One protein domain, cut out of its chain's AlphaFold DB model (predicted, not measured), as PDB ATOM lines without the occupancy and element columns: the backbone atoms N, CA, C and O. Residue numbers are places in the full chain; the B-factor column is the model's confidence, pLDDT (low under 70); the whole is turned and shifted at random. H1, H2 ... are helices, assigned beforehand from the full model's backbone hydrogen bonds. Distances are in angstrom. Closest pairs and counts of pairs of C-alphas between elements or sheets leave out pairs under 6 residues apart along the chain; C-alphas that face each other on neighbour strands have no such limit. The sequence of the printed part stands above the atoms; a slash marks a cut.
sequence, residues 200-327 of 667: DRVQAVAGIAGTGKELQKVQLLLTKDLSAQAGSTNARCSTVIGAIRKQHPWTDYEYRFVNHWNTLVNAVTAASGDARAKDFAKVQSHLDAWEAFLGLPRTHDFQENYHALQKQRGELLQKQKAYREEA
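Overview. This is residues 200 to 327 of the 667 residues of an uncharacterized protein of Candidatus Peregrinibacteria bacterium CG22_combo_CG10-13_8_21_14_all_49_11 (UniProt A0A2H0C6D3). One very long helix, H1, runs the length of a slender rod, and the other three helices lie to one side of it in two groups, H4 by itself and H2 with H3. H4 packs on the part of H1 nearer to its beginning, while H2 and H3, a helical hairpin, lie by the part nearer to its end, with H3 on H1 and H2 reaching H1 only near the end where H2 begins. The printed part has 128 residues with four named helices, H1, H2, H3 and H4 in that order, and no named strand; the class is all helix. The whole is loose, with a radius of gyration of the C-alphas of 20.3 A, and the C-alphas span 72 by 26 by 16 A.

Arrangement. H1, residues 200 to 247, is the hub and touches three helices. H4, residues 303 to 327, touches it with 33 pairs of C-alphas within 8 A, the closest being those of Ala 204 and Tyr 323, 4.8 A apart; they run opposite ways at a shallow tilt of 20 degrees. H3, residues 273 to 294, touches residues 226 to 244 of H1 alone, at a shallow tilt of 24 degrees and the same way; the closest C-alphas, of Val 240 and Glu 291, are 6.5 A apart. H2, residues 252 to 270, touches H1 with residues 253 to 257 alone, and H1 touches H2 with residues 241 to 245 alone; they form a hairpin, opposite ways at a shallow tilt of 12 degrees, and the closest C-alphas, of Ile 244 and Glu 254, are 6.4 A apart. H2 and H3 also form a hairpin and touch, opposite ways at a shallow tilt of 15 degrees, with the C-alphas of Val 268 and Arg 276 closest at 5.2 A. H1, H2 and H3 make an up and down bundle, each helix running against the one before it in the chain. H4 is apart from H2 and from H3. In H1, H2 and H4 every O i to N i+4 pair is within hydrogen-bond range; in H3, 17 of 18 are.

Along the chain. H1 begins at C-alpha 200, (154.067, 167.812, 184.164), and ends at C-alpha 247, (221.672, 159.420, 175.388), 68.7 A away. H2 is 27.4 A long and H3 31.9 A. H4 is 35.9 A long and ends at C-alpha 327, (159.483, 171.764, 189.026).

Size, cuts and confidence. The two C-alphas farthest apart, of Asp 200 and Trp 250, are 72.0 A apart, while those of Asp 200 and Ala 327 are 8.3 A apart. The printed part has no cut. The links from H1 to H2 and from H2 to H3 are tight, and the one from H3 to H4, of 8 residues, is short. The mean pLDDT of the printed part is 77.1, and 19 residues are under 70, among them residues 249 to 251 and 297 to 304.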
ATOM      1  N   ASP A 200     152.876 167.276 184.837       79.75
ATOM      2  CA  ASP A 200     154.067 167.812 184.164       79.75
ATOM      3  C   ASP A 200     155.160 168.144 185.197       79.75
ATOM      4  O   ASP A 200     156.299 167.685 185.079       79.75
ATOM      5  N   ARG A 201     154.791 168.798 186.305       80.50
ATOM      6  CA  ARG A 201     155.704 169.093 187.422       80.50
ATOM      7  C   ARG A 201     156.294 167.827 188.052       80.50
ATOM      8  O   ARG A 201     157.501 167.747 188.284       80.50
ATOM      9  N   VAL A 202     155.475 166.804 188.312       75.88
ATOM     10  CA  VAL A 202     155.929 165.508 188.851       75.88
ATOM     11  C   VAL A 202     156.890 164.814 187.881       75.88
ATOM     12  O   VAL A 202     157.891 164.230 188.312       75.88
ATOM     13  N   GLN A 203     156.645 164.909 186.571       82.69
ATOM     14  CA  GLN A 203     157.583 164.424 185.558       82.69
ATOM     15  C   GLN A 203     158.894 165.214 185.565       82.69
ATOM     16  O   GLN A 203     159.959 164.596 185.479       82.69
ATOM     17  N   ALA A 204     158.848 166.536 185.739       81.25
ATOM     18  CA  ALA A 204     160.038 167.369 185.876       81.25
ATOM     19  C   ALA A 204     160.858 166.989 187.122       81.25
ATOM     20  O   ALA A 204     162.068 166.779 187.017       81.25
ATOM     21  N   VAL A 205     160.214 166.762 188.276       74.00
ATOM     22  CA  VAL A 205     160.868 166.270 189.507       74.00
ATOM     23  C   VAL A 205     161.551 164.917 189.277       74.00
ATOM     24  O   VAL A 205     162.723 164.735 189.629       74.00
ATOM     25  N   ALA A 206     160.867 163.971 188.628       77.75
ATOM     26  CA  ALA A 206     161.470 162.695 188.241       77.75
ATOM     27  C   ALA A 206     162.644 162.890 187.254       77.75
ATOM     28  O   ALA A 206     163.667 162.202 187.352       77.75
ATOM     29  N   GLY A 207     162.533 163.869 186.351       80.25
ATOM     30  CA  GLY A 207     163.570 164.300 185.415       80.25
ATOM     31  C   GLY A 207     164.832 164.836 186.098       80.25
ATOM     32  O   GLY A 207     165.942 164.508 185.666       80.25
ATOM     33  N   ILE A 208     164.706 165.569 187.212       76.62
ATOM     34  CA  ILE A 208     165.848 166.028 188.030       76.62
ATOM     35  C   ILE A 208     166.630 164.827 188.577       76.62
ATOM     36  O   ILE A 208     167.858 164.775 188.466       76.62
ATOM     37  N   ALA A 209     165.929 163.835 189.137       75.75
ATOM     38  CA  ALA A 209     166.559 162.632 189.679       75.75
ATOM     39  C   ALA A 209     167.202 161.767 188.577       75.75
ATOM     40  O   ALA A 209     168.293 161.222 188.766       75.75
ATOM     41  N   GLY A 210     166.544 161.658 187.418       84.38
ATOM     42  CA  GLY A 210     167.068 160.961 186.241       84.38
ATOM     43  C   GLY A 210     168.356 161.596 185.716       84.38
ATOM     44  O   GLY A 210     169.386 160.924 185.632       84.38
ATOM     45  N   THR A 211     168.331 162.906 185.458       86.38
ATOM     46  CA  THR A 211     169.505 163.669 184.994       86.38
ATOM     47  C   THR A 211     170.641 163.676 186.016       86.38
ATOM     48  O   THR A 211     171.803 163.575 185.633       86.38
ATOM     49  N   GLY A 212     170.338 163.693 187.321       79.12
ATOM     50  CA  GLY A 212     171.343 163.574 188.382       79.12
ATOM     51  C   GLY A 212     172.144 162.265 188.318       79.12
ATOM     52  O   GLY A 212     173.368 162.282 188.453       79.12
ATOM     53  N   LYS A 213     171.484 161.133 188.037       85.50
ATOM     54  CA  LYS A 213     172.163 159.833 187.856       85.50
ATOM     55  C   LYS A 213     173.044 159.812 186.608       85.50
ATOM     56  O   LYS A 213     174.118 159.212 186.626       85.50
ATOM     57  N   GLU A 214     172.604 160.440 185.523       87.38
ATOM     58  CA  GLU A 214     173.392 160.543 184.289       87.38
ATOM     59  C   GLU A 214     174.615 161.448 184.472       87.38
ATOM     60  O   GLU A 214     175.716 161.060 184.085       87.38
ATOM     61  N   LEU A 215     174.463 162.583 185.161       84.00
ATOM     62  CA  LEU A 215     175.574 163.464 185.532       84.00
ATOM     63  C   LEU A 215     176.620 162.736 186.382       84.00
ATOM     64  O   LEU A 215     177.813 162.865 186.116       84.00
ATOM     65  N   GLN A 216     176.196 161.921 187.356       80.75
ATOM     66  CA  GLN A 216     177.117 161.095 188.146       80.75
ATOM     67  C   GLN A 216     177.886 160.088 187.278       80.75
ATOM     68  O   GLN A 216     179.095 159.933 187.448       80.75
ATOM     69  N   LYS A 217     177.217 159.432 186.318       88.25
ATOM     70  CA  LYS A 217     177.877 158.511 185.377       88.25
ATOM     71  C   LYS A 217     178.903 159.232 184.502       88.25
ATOM     72  O   LYS A 217     180.029 158.758 184.391       88.25
ATOM     73  N   VAL A 218     178.544 160.380 183.922       86.00
ATOM     74  CA  VAL A 218     179.463 161.184 183.096       86.00
ATOM     75  C   VAL A 218     180.644 161.689 183.930       86.00
ATOM     76  O   VAL A 218     181.783 161.619 183.478       86.00
ATOM     77  N   GLN A 219     180.415 162.103 185.177       80.94
ATOM     78  CA  GLN A 219     181.480 162.522 186.092       80.94
ATOM     79  C   GLN A 219     182.444 161.375 186.439       80.94
ATOM     80  O   GLN A 219     183.659 161.585 186.507       80.94
ATOM     81  N   LEU A 220     181.927 160.156 186.630       80.50
ATOM     82  CA  LEU A 220     182.746 158.964 186.857       80.50
ATOM     83  C   LEU A 220     183.605 158.638 185.627       80.50
ATOM     84  O   LEU A 220     184.792 158.356 185.773       80.50
ATOM     85  N   LEU A 221     183.026 158.722 184.425       83.81
ATOM     86  CA  LEU A 221     183.748 158.517 183.166       83.81
ATOM     87  C   LEU A 221     184.839 159.575 182.959       83.81
ATOM     88  O   LEU A 221     185.979 159.207 182.703       83.81
ATOM     89  N   LEU A 222     184.544 160.858 183.196       77.81
ATOM     90  CA  LEU A 222     185.543 161.938 183.161       77.81
ATOM     91  C   LEU A 222     186.697 161.686 184.142       77.81
ATOM     92  O   LEU A 222     187.861 161.894 183.810       77.81
ATOM     93  N   THR A 223     186.387 161.207 185.349       73.50
ATOM     94  CA  THR A 223     187.400 160.892 186.371       73.50
ATOM     95  C   THR A 223     188.254 159.688 185.965       73.50
ATOM     96  O   THR A 223     189.473 159.698 186.160       73.50
ATOM     97  N   LYS A 224     187.633 158.662 185.374       78.19
ATOM     98  CA  LYS A 224     188.320 157.476 184.851       78.19
ATOM     99  C   LYS A 224     189.252 157.842 183.698       78.19
ATOM    100  O   LYS A 224     190.407 157.425 183.721       78.19
ATOM    101  N   ASP A 225     188.788 158.657 182.757       74.88
ATOM    102  CA  ASP A 225     189.582 159.118 181.618       74.88
ATOM    103  C   ASP A 225     190.763 159.982 182.078       74.88
ATOM    104  O   ASP A 225     191.897 159.737 181.671       74.88
ATOM    105  N   LEU A 226     190.549 160.918 183.011       69.25
ATOM    106  CA  LEU A 226     191.637 161.701 183.617       69.25
ATOM    107  C   LEU A 226     192.662 160.816 184.348       69.25
ATOM    108  O   LEU A 226     193.862 161.088 184.302       69.25
ATOM    109  N   SER A 227     192.213 159.745 185.006       69.94
ATOM    110  CA  SER A 227     193.098 158.802 185.705       69.94
ATOM    111  C   SER A 227     193.897 157.931 184.730       69.94
ATOM    112  O   SER A 227     195.096 157.731 184.922       69.94
ATOM    113  N   ALA A 228     193.264 157.457 183.653       71.62
ATOM    114  CA  ALA A 228     193.939 156.737 182.575       71.62
ATOM    115  C   ALA A 228     194.994 157.625 181.895       71.62
ATOM    116  O   ALA A 228     196.122 157.184 181.658       71.62
ATOM    117  N   GLN A 229     194.669 158.903 181.683       71.94
ATOM    118  CA  GLN A 229     195.604 159.885 181.151       71.94
ATOM    119  C   GLN A 229     196.787 160.127 182.087       71.94
ATOM    120  O   GLN A 229     197.925 160.180 181.623       71.94
ATOM    121  N   ALA A 230     196.560 160.215 183.400       66.31
ATOM    122  CA  ALA A 230     197.631 160.315 184.390       66.31
ATOM    123  C   ALA A 230     198.586 159.107 184.328       66.31
ATOM    124  O   ALA A 230     199.805 159.279 184.333       66.31
ATOM    125  N   GLY A 231     198.038 157.894 184.200       69.94
ATOM    126  CA  GLY A 231     198.820 156.665 184.038       69.94
ATOM    127  C   GLY A 231     199.682 156.668 182.771       69.94
ATOM    128  O   GLY A 231     200.885 156.419 182.846       69.94
ATOM    129  N   SER A 232     199.094 157.030 181.625       74.81
ATOM    130  CA  SER A 232     199.815 157.180 180.349       74.81
ATOM    131  C   SER A 232     200.928 158.236 180.439       74.81
ATOM    132  O   SER A 232     202.072 158.000 180.051       74.81
ATOM    133  N   THR A 233     200.625 159.378 181.059       73.50
ATOM    134  CA  THR A 233     201.554 160.495 181.297       73.50
ATOM    135  C   THR A 233     202.771 160.068 182.132       73.50
ATOM    136  O   THR A 233     203.907 160.404 181.791       73.50
ATOM    137  N   ASN A 234     202.569 159.261 183.177       74.00
ATOM    138  CA  ASN A 234     203.653 158.730 184.011       74.00
ATOM    139  C   ASN A 234     204.532 157.704 183.271       74.00
ATOM    140  O   ASN A 234     205.757 157.693 183.441       74.00
ATOM    141  N   ALA A 235     203.932 156.864 182.422       77.38
ATOM    142  CA  ALA A 235     204.668 155.910 181.590       77.38
ATOM    143  C   ALA A 235     205.547 156.623 180.544       77.38
ATOM    144  O   ALA A 235     206.721 156.279 180.369       77.38
ATOM    145  N   ARG A 236     205.012 157.673 179.907       80.69
ATOM    146  CA  ARG A 236     205.759 158.545 178.986       80.69
ATOM    147  C   ARG A 236     206.927 159.241 179.682       80.69
ATOM    148  O   ARG A 236     208.055 159.162 179.204       80.69
ATOM    149  N   CYS A 237     206.702 159.821 180.862       79.69
ATOM    150  CA  CYS A 237     207.762 160.426 181.673       79.69
ATOM    151  C   CYS A 237     208.898 159.443 181.990       79.69
ATOM    152  O   CYS A 237     210.069 159.748 181.769       79.69
ATOM    153  N   SER A 238     208.558 158.226 182.421       80.00
ATOM    154  CA  SER A 238     209.548 157.177 182.704       80.00
ATOM    155  C   SER A 238     210.378 156.818 181.463       80.00
ATOM    156  O   SER A 238     211.590 156.610 181.560       80.00
ATOM    157  N   THR A 239     209.742 156.806 180.288       82.44
ATOM    158  CA  THR A 239     210.400 156.561 178.995       82.44
ATOM    159  C   THR A 239     211.355 157.699 178.624       82.44
ATOM    160  O   THR A 239     212.498 157.438 178.243       82.44
ATOM    161  N   VAL A 240     210.932 158.956 178.801       82.06
ATOM    162  CA  VAL A 240     211.770 160.148 178.582       82.06
ATOM    163  C   VAL A 240     212.980 160.150 179.519       82.06
ATOM    164  O   VAL A 240     214.103 160.298 179.045       82.06
ATOM    165  N   ILE A 241     212.800 159.894 180.821       81.44
ATOM    166  CA  ILE A 241     213.908 159.802 181.793       81.44
ATOM    167  C   ILE A 241     214.902 158.706 181.387       81.44
ATOM    168  O   ILE A 241     216.114 158.931 181.388       81.44
ATOM    169  N   GLY A 242     214.408 157.522 181.007       81.69
ATOM    170  CA  GLY A 242     215.254 156.421 180.544       81.69
ATOM    171  C   GLY A 242     216.056 156.774 179.288       81.69
ATOM    172  O   GLY A 242     217.245 156.456 179.200       81.69
ATOM    173  N   ALA A 243     215.436 157.475 178.336       82.94
ATOM    174  CA  ALA A 243     216.096 157.947 177.123       82.94
ATOM    175  C   ALA A 243     217.146 159.036 177.413       82.94
ATOM    176  O   ALA A 243     218.258 158.932 176.892       82.94
ATOM    177  N   ILE A 244     216.852 160.004 178.295       81.00
ATOM    178  CA  ILE A 244     217.817 161.025 178.744       81.00
ATOM    179  C   ILE A 244     219.047 160.353 179.356       81.00
ATOM    180  O   ILE A 244     220.162 160.620 178.918       81.00
ATOM    181  N   ARG A 245     218.861 159.421 180.298       81.69
ATOM    182  CA  ARG A 245     219.973 158.708 180.957       81.69
ATOM    183  C   ARG A 245     220.844 157.921 179.979       81.69
ATOM    184  O   ARG A 245     222.049 157.807 180.183       81.69
ATOM    185  N   LYS A 246     220.242 157.376 178.918       82.25
ATOM    186  CA  LYS A 246     220.944 156.588 177.899       82.25
ATOM    187  C   LYS A 246     221.706 157.457 176.893       82.25
ATOM    188  O   LYS A 246     222.806 157.086 176.499       82.25
ATOM    189  N   GLN A 247     221.115 158.565 176.447       80.75
ATOM    190  CA  GLN A 247     221.672 159.420 175.388       80.75
ATOM    191  C   GLN A 247     222.555 160.555 175.938       80.75
ATOM    192  O   GLN A 247     223.478 161.004 175.262       80.75
ATOM    193  N   HIS A 248     222.311 160.987 177.177       78.06
ATOM    194  CA  HIS A 248     222.967 162.122 177.829       78.06
ATOM    195  C   HIS A 248     223.325 161.789 179.295       78.06
ATOM    196  O   HIS A 248     222.704 162.306 180.220       78.06
ATOM    197  N   PRO A 249     224.343 160.939 179.539       61.16
ATOM    198  CA  PRO A 249     224.667 160.400 180.868       61.16
ATOM    199  C   PRO A 249     225.247 161.418 181.875       61.16
ATOM    200  O   PRO A 249     225.534 161.053 183.012       61.16
ATOM    201  N   TRP A 250     225.419 162.687 181.486       55.78
ATOM    202  CA  TRP A 250     225.886 163.767 182.360       55.78
ATOM    203  C   TRP A 250     224.695 164.647 182.788       55.78
ATOM    204  O   TRP A 250     223.923 165.134 181.965       55.78
ATOM    205  N   THR A 251     224.546 164.827 184.099       60.41
ATOM    206  CA  THR A 251     223.299 165.000 184.876       60.41
ATOM    207  C   THR A 251     222.455 166.272 184.665       60.41
ATOM    208  O   THR A 251     221.396 166.387 185.283       60.41
ATOM    209  N   ASP A 252     222.852 167.227 183.816       74.31
ATOM    210  CA  ASP A 252     222.161 168.533 183.731       74.31
ATOM    211  C   ASP A 252     220.794 168.452 183.015       74.31
ATOM    212  O   ASP A 252     219.837 169.127 183.396       74.31
ATOM    213  N   TYR A 253     220.652 167.575 182.015       74.00
ATOM    214  CA  TYR A 253     219.387 167.396 181.283       74.00
ATOM    215  C   TYR A 253     218.323 166.668 182.108       74.00
ATOM    216  O   TYR A 253     217.157 167.061 182.089       74.00
ATOM    217  N   GLU A 254     218.724 165.649 182.871       76.25
ATOM    218  CA  GLU A 254     217.827 164.947 183.791       76.25
ATOM    219  C   GLU A 254     217.337 165.893 184.893       76.25
ATOM    220  O   GLU A 254     216.139 165.956 185.161       76.25
ATOM    221  N   TYR A 255     218.236 166.705 185.460       76.94
ATOM    222  CA  TYR A 255     217.882 167.694 186.475       76.94
ATOM    223  C   TYR A 255     216.871 168.736 185.962       76.94
ATOM    224  O   TYR A 255     215.864 169.006 186.620       76.94
ATOM    225  N   ARG A 256     217.084 169.285 184.755       78.31
ATOM    226  CA  ARG A 256     216.156 170.245 184.125       78.31
ATOM    227  C   ARG A 256     214.791 169.632 183.820       78.31
ATOM    228  O   ARG A 256     213.775 170.293 184.036       78.31
ATOM    229  N   PHE A 257     214.761 168.390 183.335       80.50
ATOM    230  CA  PHE A 257     213.517 167.665 183.084       80.50
ATOM    231  C   PHE A 257     212.748 167.423 184.388       80.50
ATOM    232  O   PHE A 257     211.594 167.829 184.498       80.50
ATOM    233  N   VAL A 258     213.394 166.842 185.405       77.94
ATOM    234  CA  VAL A 258     212.754 166.482 186.682       77.94
ATOM    235  C   VAL A 258     212.233 167.715 187.428       77.94
ATOM    236  O   VAL A 258     211.119 167.681 187.949       77.94
ATOM    237  N   ASN A 259     212.965 168.833 187.436       78.88
ATOM    238  CA  ASN A 259     212.497 170.057 188.097       78.88
ATOM    239  C   ASN A 259     211.258 170.670 187.427       78.88
ATOM    240  O   ASN A 259     210.299 171.037 188.115       78.88
ATOM    241  N   HIS A 260     211.240 170.767 186.092       78.38
ATOM    242  CA  HIS A 260     210.056 171.259 185.381       78.38
ATOM    243  C   HIS A 260     208.883 170.282 185.475       78.38
ATOM    244  O   HIS A 260     207.749 170.711 185.692       78.38
ATOM    245  N   TRP A 261     209.157 168.981 185.395       79.69
ATOM    246  CA  TRP A 261     208.167 167.930 185.591       79.69
ATOM    247  C   TRP A 261     207.478 168.042 186.952       79.69
ATOM    248  O   TRP A 261     206.254 168.147 187.013       79.69
ATOM    249  N   ASN A 262     208.255 168.108 188.037       78.00
ATOM    250  CA  ASN A 262     207.726 168.224 189.396       78.00
ATOM    251  C   ASN A 262     206.877 169.489 189.566       78.00
ATOM    252  O   ASN A 262     205.816 169.441 190.182       78.00
ATOM    253  N   THR A 263     207.291 170.607 188.963       80.06
ATOM    254  CA  THR A 263     206.520 171.860 188.992       80.06
ATOM    255  C   THR A 263     205.148 171.699 188.326       80.06
ATOM    256  O   THR A 263     204.136 172.121 188.884       80.06
ATOM    257  N   LEU A 264     205.088 171.054 187.157       78.19
ATOM    258  CA  LEU A 264     203.835 170.846 186.423       78.19
ATOM    259  C   LEU A 264     202.930 169.800 187.098       78.19
ATOM    260  O   LEU A 264     201.721 170.004 187.197       78.19
ATOM    261  N   VAL A 265     203.500 168.707 187.615       75.25
ATOM    262  CA  VAL A 265     202.748 167.654 188.324       75.25
ATOM    263  C   VAL A 265     202.189 168.155 189.652       75.25
ATOM    264  O   VAL A 265     201.051 167.825 189.990       75.25
ATOM    265  N   ASN A 266     202.925 168.994 190.384       75.12
ATOM    266  CA  ASN A 266     202.419 169.608 191.611       75.12
ATOM    267  C   ASN A 266     201.198 170.497 191.332       75.12
ATOM    268  O   ASN A 266     200.218 170.426 192.072       75.12
ATOM    269  N   ALA A 267     201.204 171.259 190.230       74.56
ATOM    270  CA  ALA A 267     200.043 172.045 189.808       74.56
ATOM    271  C   ALA A 267     198.829 171.154 189.477       74.56
ATOM    272  O   ALA A 267     197.726 171.410 189.953       74.56
ATOM    273  N   VAL A 268     199.034 170.047 188.751       74.69
ATOM    274  CA  VAL A 268     197.969 169.070 188.444       74.69
ATOM    275  C   VAL A 268     197.432 168.376 189.699       74.69
ATOM    276  O   VAL A 268     196.236 168.107 189.785       74.69
ATOM    277  N   THR A 269     198.298 168.064 190.663       74.00
ATOM    278  CA  THR A 269     197.914 167.385 191.912       74.00
ATOM    279  C   THR A 269     197.096 168.300 192.823       74.00
ATOM    280  O   THR A 269     196.187 167.832 193.503       74.00
ATOM    281  N   ALA A 270     197.383 169.603 192.803       74.25
ATOM    282  CA  ALA A 270     196.647 170.611 193.562       74.25
ATOM    283  C   ALA A 270     195.311 171.025 192.911       74.25
ATOM    284  O   ALA A 270     194.448 171.585 193.585       74.25
ATOM    285  N   ALA A 271     195.126 170.770 191.613       72.00
ATOM    286  CA  ALA A 271     193.945 171.187 190.864       72.00
ATOM    287  C   ALA A 271     192.840 170.112 190.822       72.00
ATOM    288  O   ALA A 271     193.095 168.909 190.798       72.00
ATOM    289  N   SER A 272     191.581 170.547 190.710       66.69
ATOM    290  CA  SER A 272     190.411 169.678 190.508       66.69
ATOM    291  C   SER A 272     189.598 170.093 189.277       66.69
ATOM    292  O   SER A 272     189.604 171.263 188.892       66.69
ATOM    293  N   GLY A 273     188.871 169.152 188.666       67.25
ATOM    294  CA  GLY A 273     187.947 169.442 187.559       67.25
ATOM    295  C   GLY A 273     188.629 170.065 186.333       67.25
ATOM    296  O   GLY A 273     189.667 169.581 185.881       67.25
ATOM    297  N   ASP A 274     188.060 171.149 185.803       66.31
ATOM    298  CA  ASP A 274     188.524 171.792 184.561       66.31
ATOM    299  C   ASP A 274     189.925 172.414 184.689       66.31
ATOM    300  O   ASP A 274     190.705 172.401 183.734       66.31
ATOM    301  N   ALA A 275     190.288 172.887 185.887       71.00
ATOM    302  CA  ALA A 275     191.640 173.368 186.172       71.00
ATOM    303  C   ALA A 275     192.670 172.235 186.030       71.00
ATOM    304  O   ALA A 275     193.697 172.404 185.373       71.00
ATOM    305  N   ARG A 276     192.336 171.043 186.542       71.56
ATOM    306  CA  ARG A 276     193.189 169.852 186.439       71.56
ATOM    307  C   ARG A 276     193.407 169.432 184.986       71.56
ATOM    308  O   ARG A 276     194.528 169.107 184.610       71.56
ATOM    309  N   ALA A 277     192.366 169.476 184.157       67.75
ATOM    310  CA  ALA A 277     192.472 169.157 182.733       67.75
ATOM    311  C   ALA A 277     193.339 170.166 181.955       67.75
ATOM    312  O   ALA A 277     194.153 169.770 181.120       67.75
ATOM    313  N   LYS A 278     193.220 171.466 182.262       75.06
ATOM    314  CA  LYS A 278     194.061 172.518 181.669       75.06
ATOM    315  C   LYS A 278     195.541 172.340 182.019       75.06
ATOM    316  O   LYS A 278     196.402 172.548 181.165       75.06
ATOM    317  N   ASP A 279     195.844 171.940 183.250       76.19
ATOM    318  CA  ASP A 279     197.222 171.690 183.675       76.19
ATOM    319  C   ASP A 279     197.774 170.364 183.126       76.19
ATOM    320  O   ASP A 279     198.951 170.300 182.765       76.19
ATOM    321  N   PHE A 280     196.923 169.350 182.914       72.94
ATOM    322  CA  PHE A 280     197.300 168.142 182.170       72.94
ATOM    323  C   PHE A 280     197.758 168.458 180.743       72.94
ATOM    324  O   PHE A 280     198.758 167.898 180.297       72.94
ATOM    325  N   ALA A 281     197.100 169.384 180.038       73.44
ATOM    326  CA  ALA A 281     197.523 169.791 178.697       73.44
ATOM    327  C   ALA A 281     198.951 170.380 178.682       73.44
ATOM    328  O   ALA A 281     199.720 170.107 177.763       73.44
ATOM    329  N   LYS A 282     199.350 171.114 179.731       78.38
ATOM    330  CA  LYS A 282     200.719 171.649 179.864       78.38
ATOM    331  C   LYS A 282     201.751 170.543 180.099       78.38
ATOM    332  O   LYS A 282     202.832 170.592 179.517       78.38
ATOM    333  N   VAL A 283     201.415 169.544 180.920       78.75
ATOM    334  CA  VAL A 283     202.261 168.355 181.138       78.75
ATOM    335  C   VAL A 283     202.450 167.586 179.827       78.75
ATOM    336  O   VAL A 283     203.566 167.185 179.507       78.75
ATOM    337  N   GLN A 284     201.381 167.434 179.038       76.31
ATOM    338  CA  GLN A 284     201.433 166.785 177.724       76.31
ATOM    339  C   GLN A 284     202.348 167.539 176.756       76.31
ATOM    340  O   GLN A 284     203.273 166.939 176.223       76.31
ATOM    341  N   SER A 285     202.185 168.860 176.611       79.38
ATOM    342  CA  SER A 285     203.068 169.667 175.755       79.38
ATOM    343  C   SER A 285     204.537 169.624 176.196       79.38
ATOM    344  O   SER A 285     205.431 169.664 175.353       79.38
ATOM    345  N   HIS A 286     204.804 169.521 177.503       80.00
ATOM    346  CA  HIS A 286     206.163 169.353 178.017       80.00
ATOM    347  C   HIS A 286     206.765 168.001 177.609       80.00
ATOM    348  O   HIS A 286     207.890 167.962 177.112       80.00
ATOM    349  N   LEU A 287     206.016 166.904 177.762       78.88
ATOM    350  CA  LEU A 287     206.449 165.577 177.312       78.88
ATOM    351  C   LEU A 287     206.623 165.517 175.796       78.88
ATOM    352  O   LEU A 287     207.643 165.017 175.334       78.88
ATOM    353  N   ASP A 288     205.692 166.087 175.029       80.06
ATOM    354  CA  ASP A 288     205.752 166.128 173.565       80.06
ATOM    355  C   ASP A 288     207.014 166.838 173.054       80.06
ATOM    356  O   ASP A 288     207.565 166.452 172.021       80.06
ATOM    357  N   ALA A 289     207.463 167.883 173.758       79.81
ATOM    358  CA  ALA A 289     208.682 168.614 173.427       79.81
ATOM    359  C   ALA A 289     209.944 167.776 173.698       79.81
ATOM    360  O   ALA A 289     210.862 167.768 172.879       79.81
ATOM    361  N   TRP A 290     209.981 167.036 174.810       77.62
ATOM    362  CA  TRP A 290     211.110 166.168 175.157       77.62
ATOM    363  C   TRP A 290     211.166 164.890 174.324       77.62
ATOM    364  O   TRP A 290     212.243 164.485 173.897       77.62
ATOM    365  N   GLU A 291     210.024 164.273 174.034       79.69
ATOM    366  CA  GLU A 291     209.944 163.135 173.119       79.69
ATOM    367  C   GLU A 291     210.393 163.529 171.712       79.69
ATOM    368  O   GLU A 291     211.174 162.801 171.103       79.69
ATOM    369  N   ALA A 292     209.997 164.712 171.227       81.38
ATOM    370  CA  ALA A 292     210.488 165.243 169.958       81.38
ATOM    371  C   ALA A 292     212.005 165.504 169.983       81.38
ATOM    372  O   ALA A 292     212.696 165.144 169.032       81.38
ATOM    373  N   PHE A 293     212.534 166.076 171.072       81.69
ATOM    374  CA  PHE A 293     213.974 166.295 171.252       81.69
ATOM    375  C   PHE A 293     214.779 164.981 171.240       81.69
ATOM    376  O   PHE A 293     215.868 164.937 170.675       81.69
ATOM    377  N   LEU A 294     214.230 163.907 171.818       76.56
ATOM    378  CA  LEU A 294     214.876 162.593 171.948       76.56
ATOM    379  C   LEU A 294     214.562 161.622 170.791       76.56
ATOM    380  O   LEU A 294     215.045 160.486 170.802       76.56
ATOM    381  N   GLY A 295     213.741 162.036 169.817       77.75
ATOM    382  CA  GLY A 295     213.325 161.216 168.674       77.75
ATOM    383  C   GLY A 295     212.382 160.055 169.023       77.75
ATOM    384  O   GLY A 295     212.400 159.027 168.347       77.75
ATOM    385  N   LEU A 296     211.585 160.183 170.088       74.25
ATOM    386  CA  LEU A 296     210.632 159.164 170.538       74.25
ATOM    387  C   LEU A 296     209.279 159.287 169.796       74.25
ATOM    388  O   LEU A 296     208.831 160.402 169.517       74.25
ATOM    389  N   PRO A 297     208.602 158.168 169.467       65.31
ATOM    390  CA  PRO A 297     207.304 158.189 168.789       65.31
ATOM    391  C   PRO A 297     206.177 158.682 169.715       65.31
ATOM    392  O   PRO A 297     206.081 158.251 170.861       65.31
ATOM    393  N   ARG A 298     205.292 159.550 169.198       61.00
ATOM    394  CA  ARG A 298     204.123 160.073 169.933       61.00
ATOM    395  C   ARG A 298     202.980 159.057 169.988       61.00
ATOM    396  O   ARG A 298     202.686 158.407 168.986       61.00
ATOM    397  N   THR A 299     202.275 158.986 171.117       56.56
ATOM    398  CA  THR A 299     201.079 158.139 171.293       56.56
ATOM    399  C   THR A 299     199.822 158.946 171.654       56.56
ATOM    400  O   THR A 299     199.773 159.535 172.728       56.56
ATOM    401  N   HIS A 300     198.852 158.888 170.730       54.91
ATOM    402  CA  HIS A 300     197.380 159.062 170.732       54.91
ATOM    403  C   HIS A 300     196.604 160.106 171.580       54.91
ATOM    404  O   HIS A 300     196.980 160.499 172.682       54.91
ATOM    405  N   ASP A 301     195.444 160.480 171.013       61.44
ATOM    406  CA  ASP A 301     194.547 161.609 171.306       61.44
ATOM    407  C   ASP A 301     193.583 161.380 172.484       61.44
ATOM    408  O   ASP A 301     192.510 160.797 172.355       61.44
ATOM    409  N   PHE A 302     193.927 161.936 173.645       62.75
ATOM    410  CA  PHE A 302     193.042 162.050 174.815       62.75
ATOM    411  C   PHE A 302     191.921 163.096 174.639       62.75
ATOM    412  O   PHE A 302     190.891 163.045 175.314       62.75
ATOM    413  N   GLN A 303     192.124 164.074 173.751       65.94
ATOM    414  CA  GLN A 303     191.285 165.272 173.692       65.94
ATOM    415  C   GLN A 303     189.851 164.977 173.228       65.94
ATOM    416  O   GLN A 303     188.915 165.546 173.787       65.94
ATOM    417  N   GLU A 304     189.644 164.066 172.276       69.31
ATOM    418  CA  GLU A 304     188.320 163.854 171.671       69.31
ATOM    419  C   GLU A 304     187.285 163.285 172.656       69.31
ATOM    420  O   GLU A 304     186.198 163.850 172.801       69.31
ATOM    421  N   ASN A 305     187.631 162.230 173.406       74.75
ATOM    422  CA  ASN A 305     186.719 161.617 174.385       74.75
ATOM    423  C   ASN A 305     186.419 162.550 175.565       74.75
ATOM    424  O   ASN A 305     185.264 162.684 175.978       74.75
ATOM    425  N   TYR A 306     187.435 163.251 176.078       73.81
ATOM    426  CA  TYR A 306     187.256 164.205 177.172       73.81
ATOM    427  C   TYR A 306     186.342 165.372 176.764       73.81
ATOM    428  O   TYR A 306     185.436 165.746 177.514       73.81
ATOM    429  N   HIS A 307     186.530 165.923 175.558       76.88
ATOM    430  CA  HIS A 307     185.674 166.989 175.038       76.88
ATOM    431  C   HIS A 307     184.238 166.517 174.787       76.88
ATOM    432  O   HIS A 307     183.299 167.249 175.111       76.88
ATOM    433  N   ALA A 308     184.047 165.292 174.287       83.75
ATOM    434  CA  ALA A 308     182.721 164.702 174.116       83.75
ATOM    435  C   ALA A 308     181.980 164.550 175.458       83.75
ATOM    436  O   ALA A 308     180.827 164.968 175.579       83.75
ATOM    437  N   LEU A 309     182.656 164.039 176.494       83.31
ATOM    438  CA  LEU A 309     182.079 163.882 177.834       83.31
ATOM    439  C   LEU A 309     181.778 165.229 178.512       83.31
ATOM    440  O   LEU A 309     180.749 165.368 179.174       83.31
ATOM    441  N   GLN A 310     182.628 166.246 178.332       80.00
ATOM    442  CA  GLN A 310     182.364 167.599 178.846       80.00
ATOM    443  C   GLN A 310     181.170 168.261 178.152       80.00
ATOM    444  O   GLN A 310     180.339 168.883 178.819       80.00
ATOM    445  N   LYS A 311     181.032 168.086 176.832       88.88
ATOM    446  CA  LYS A 311     179.856 168.554 176.090       88.88
ATOM    447  C   LYS A 311     178.579 167.895 176.619       88.88
ATOM    448  O   LYS A 311     177.629 168.597 176.960       88.88
ATOM    449  N   GLN A 312     178.598 166.572 176.786       89.94
ATOM    450  CA  GLN A 312     177.477 165.817 177.352       89.94
ATOM    451  C   GLN A 312     177.126 166.281 178.777       89.94
ATOM    452  O   GLN A 312     175.954 166.440 179.110       89.94
ATOM    453  N   ARG A 313     178.130 166.552 179.624       86.75
ATOM    454  CA  ARG A 313     177.925 167.122 180.967       86.75
ATOM    455  C   ARG A 313     177.228 168.484 180.904       86.75
ATOM    456  O   ARG A 313     176.309 168.720 181.683       86.75
ATOM    457  N   GLY A 314     177.634 169.357 179.981       85.06
ATOM    458  CA  GLY A 314     177.003 170.663 179.766       85.06
ATOM    459  C   GLY A 314     175.533 170.557 179.352       85.06
ATOM    460  O   GLY A 314     174.680 171.222 179.941       85.06
ATOM    461  N   GLU A 315     175.222 169.673 178.402       91.88
ATOM    462  CA  GLU A 315     173.849 169.403 177.947       91.88
ATOM    463  C   GLU A 315     172.966 168.873 179.090       91.88
ATOM    464  O   GLU A 315     171.838 169.332 179.285       91.88
ATOM    465  N   LEU A 316     173.494 167.957 179.908       87.56
ATOM    466  CA  LEU A 316     172.781 167.419 181.068       87.56
ATOM    467  C   LEU A 316     172.534 168.471 182.158       87.56
ATOM    468  O   LEU A 316     171.465 168.468 182.767       87.56
ATOM    469  N   LEU A 317     173.480 169.386 182.391       81.62
ATOM    470  CA  LEU A 317     173.300 170.499 183.331       81.62
ATOM    471  C   LEU A 317     172.214 171.472 182.859       81.62
ATOM    472  O   LEU A 317     171.381 171.890 183.663       81.62
ATOM    473  N   GLN A 318     172.178 171.798 181.563       88.56
ATOM    474  CA  GLN A 318     171.111 172.623 180.988       88.56
ATOM    475  C   GLN A 318     169.747 171.941 181.113       88.56
ATOM    476  O   GLN A 318     168.780 172.566 181.547       88.56
ATOM    477  N   LYS A 319     169.678 170.641 180.811       88.75
ATOM    478  CA  LYS A 319     168.452 169.851 180.956       88.75
ATOM    479  C   LYS A 319     167.976 169.789 182.411       88.75
ATOM    480  O   LYS A 319     166.790 169.950 182.677       88.75
ATOM    481  N   GLN A 320     168.894 169.616 183.363       84.94
ATOM    482  CA  GLN A 320     168.571 169.643 184.789       84.94
ATOM    483  C   GLN A 320     168.090 171.030 185.247       84.94
ATOM    484  O   GLN A 320     167.183 171.107 186.073       84.94
ATOM    485  N   LYS A 321     168.660 172.118 184.711       82.31
ATOM    486  CA  LYS A 321     168.198 173.490 184.973       82.31
ATOM    487  C   LYS A 321     166.758 173.692 184.500       82.31
ATOM    488  O   LYS A 321     165.946 174.163 185.286       82.31
ATOM    489  N   ALA A 322     166.435 173.264 183.279       85.25
ATOM    490  CA  ALA A 322     165.076 173.341 182.742       85.25
ATOM    491  C   ALA A 322     164.073 172.555 183.608       85.25
ATOM    492  O   ALA A 322     163.041 173.097 183.992       85.25
ATOM    493  N   TYR A 323     164.413 171.324 184.016       84.50
ATOM    494  CA  TYR A 323     163.559 170.558 184.931       84.50
ATOM    495  C   TYR A 323     163.378 171.229 186.297       84.50
ATOM    496  O   TYR A 323     162.321 171.093 186.899       84.50
ATOM    497  N   ARG A 324     164.390 171.939 186.811       75.44
ATOM    498  CA  ARG A 324     164.264 172.698 188.067       75.44
ATOM    499  C   ARG A 324     163.343 173.901 187.918       75.44
ATOM    500  O   ARG A 324     162.556 174.145 188.820       75.44
ATOM    501  N   GLU A 325     163.436 174.625 186.807       79.31
ATOM    502  CA  GLU A 325     162.546 175.754 186.513       79.31
ATOM    503  C   GLU A 325     161.088 175.291 186.394       79.31
ATOM    504  O   GLU A 325     160.203 175.918 186.961       79.31
ATOM    505  N   GLU A 326     160.843 174.156 185.735       81.00
ATOM    506  CA  GLU A 326     159.508 173.563 185.611       81.00
ATOM    507  C   GLU A 326     158.991 172.980 186.938       81.00
ATOM    508  O   GLU A 326     157.829 173.161 187.289       81.00
ATOM    509  N   ALA A 327     159.854 172.328 187.725       75.50
ATOM    510  CA  ALA A 327     159.483 171.764 189.026       75.50
ATOM    511  C   ALA A 327     159.160 172.829 190.090       75.50
ATOM    512  O   ALA A 327     158.427 172.525 191.036       75.50
TER     513      ALA A 327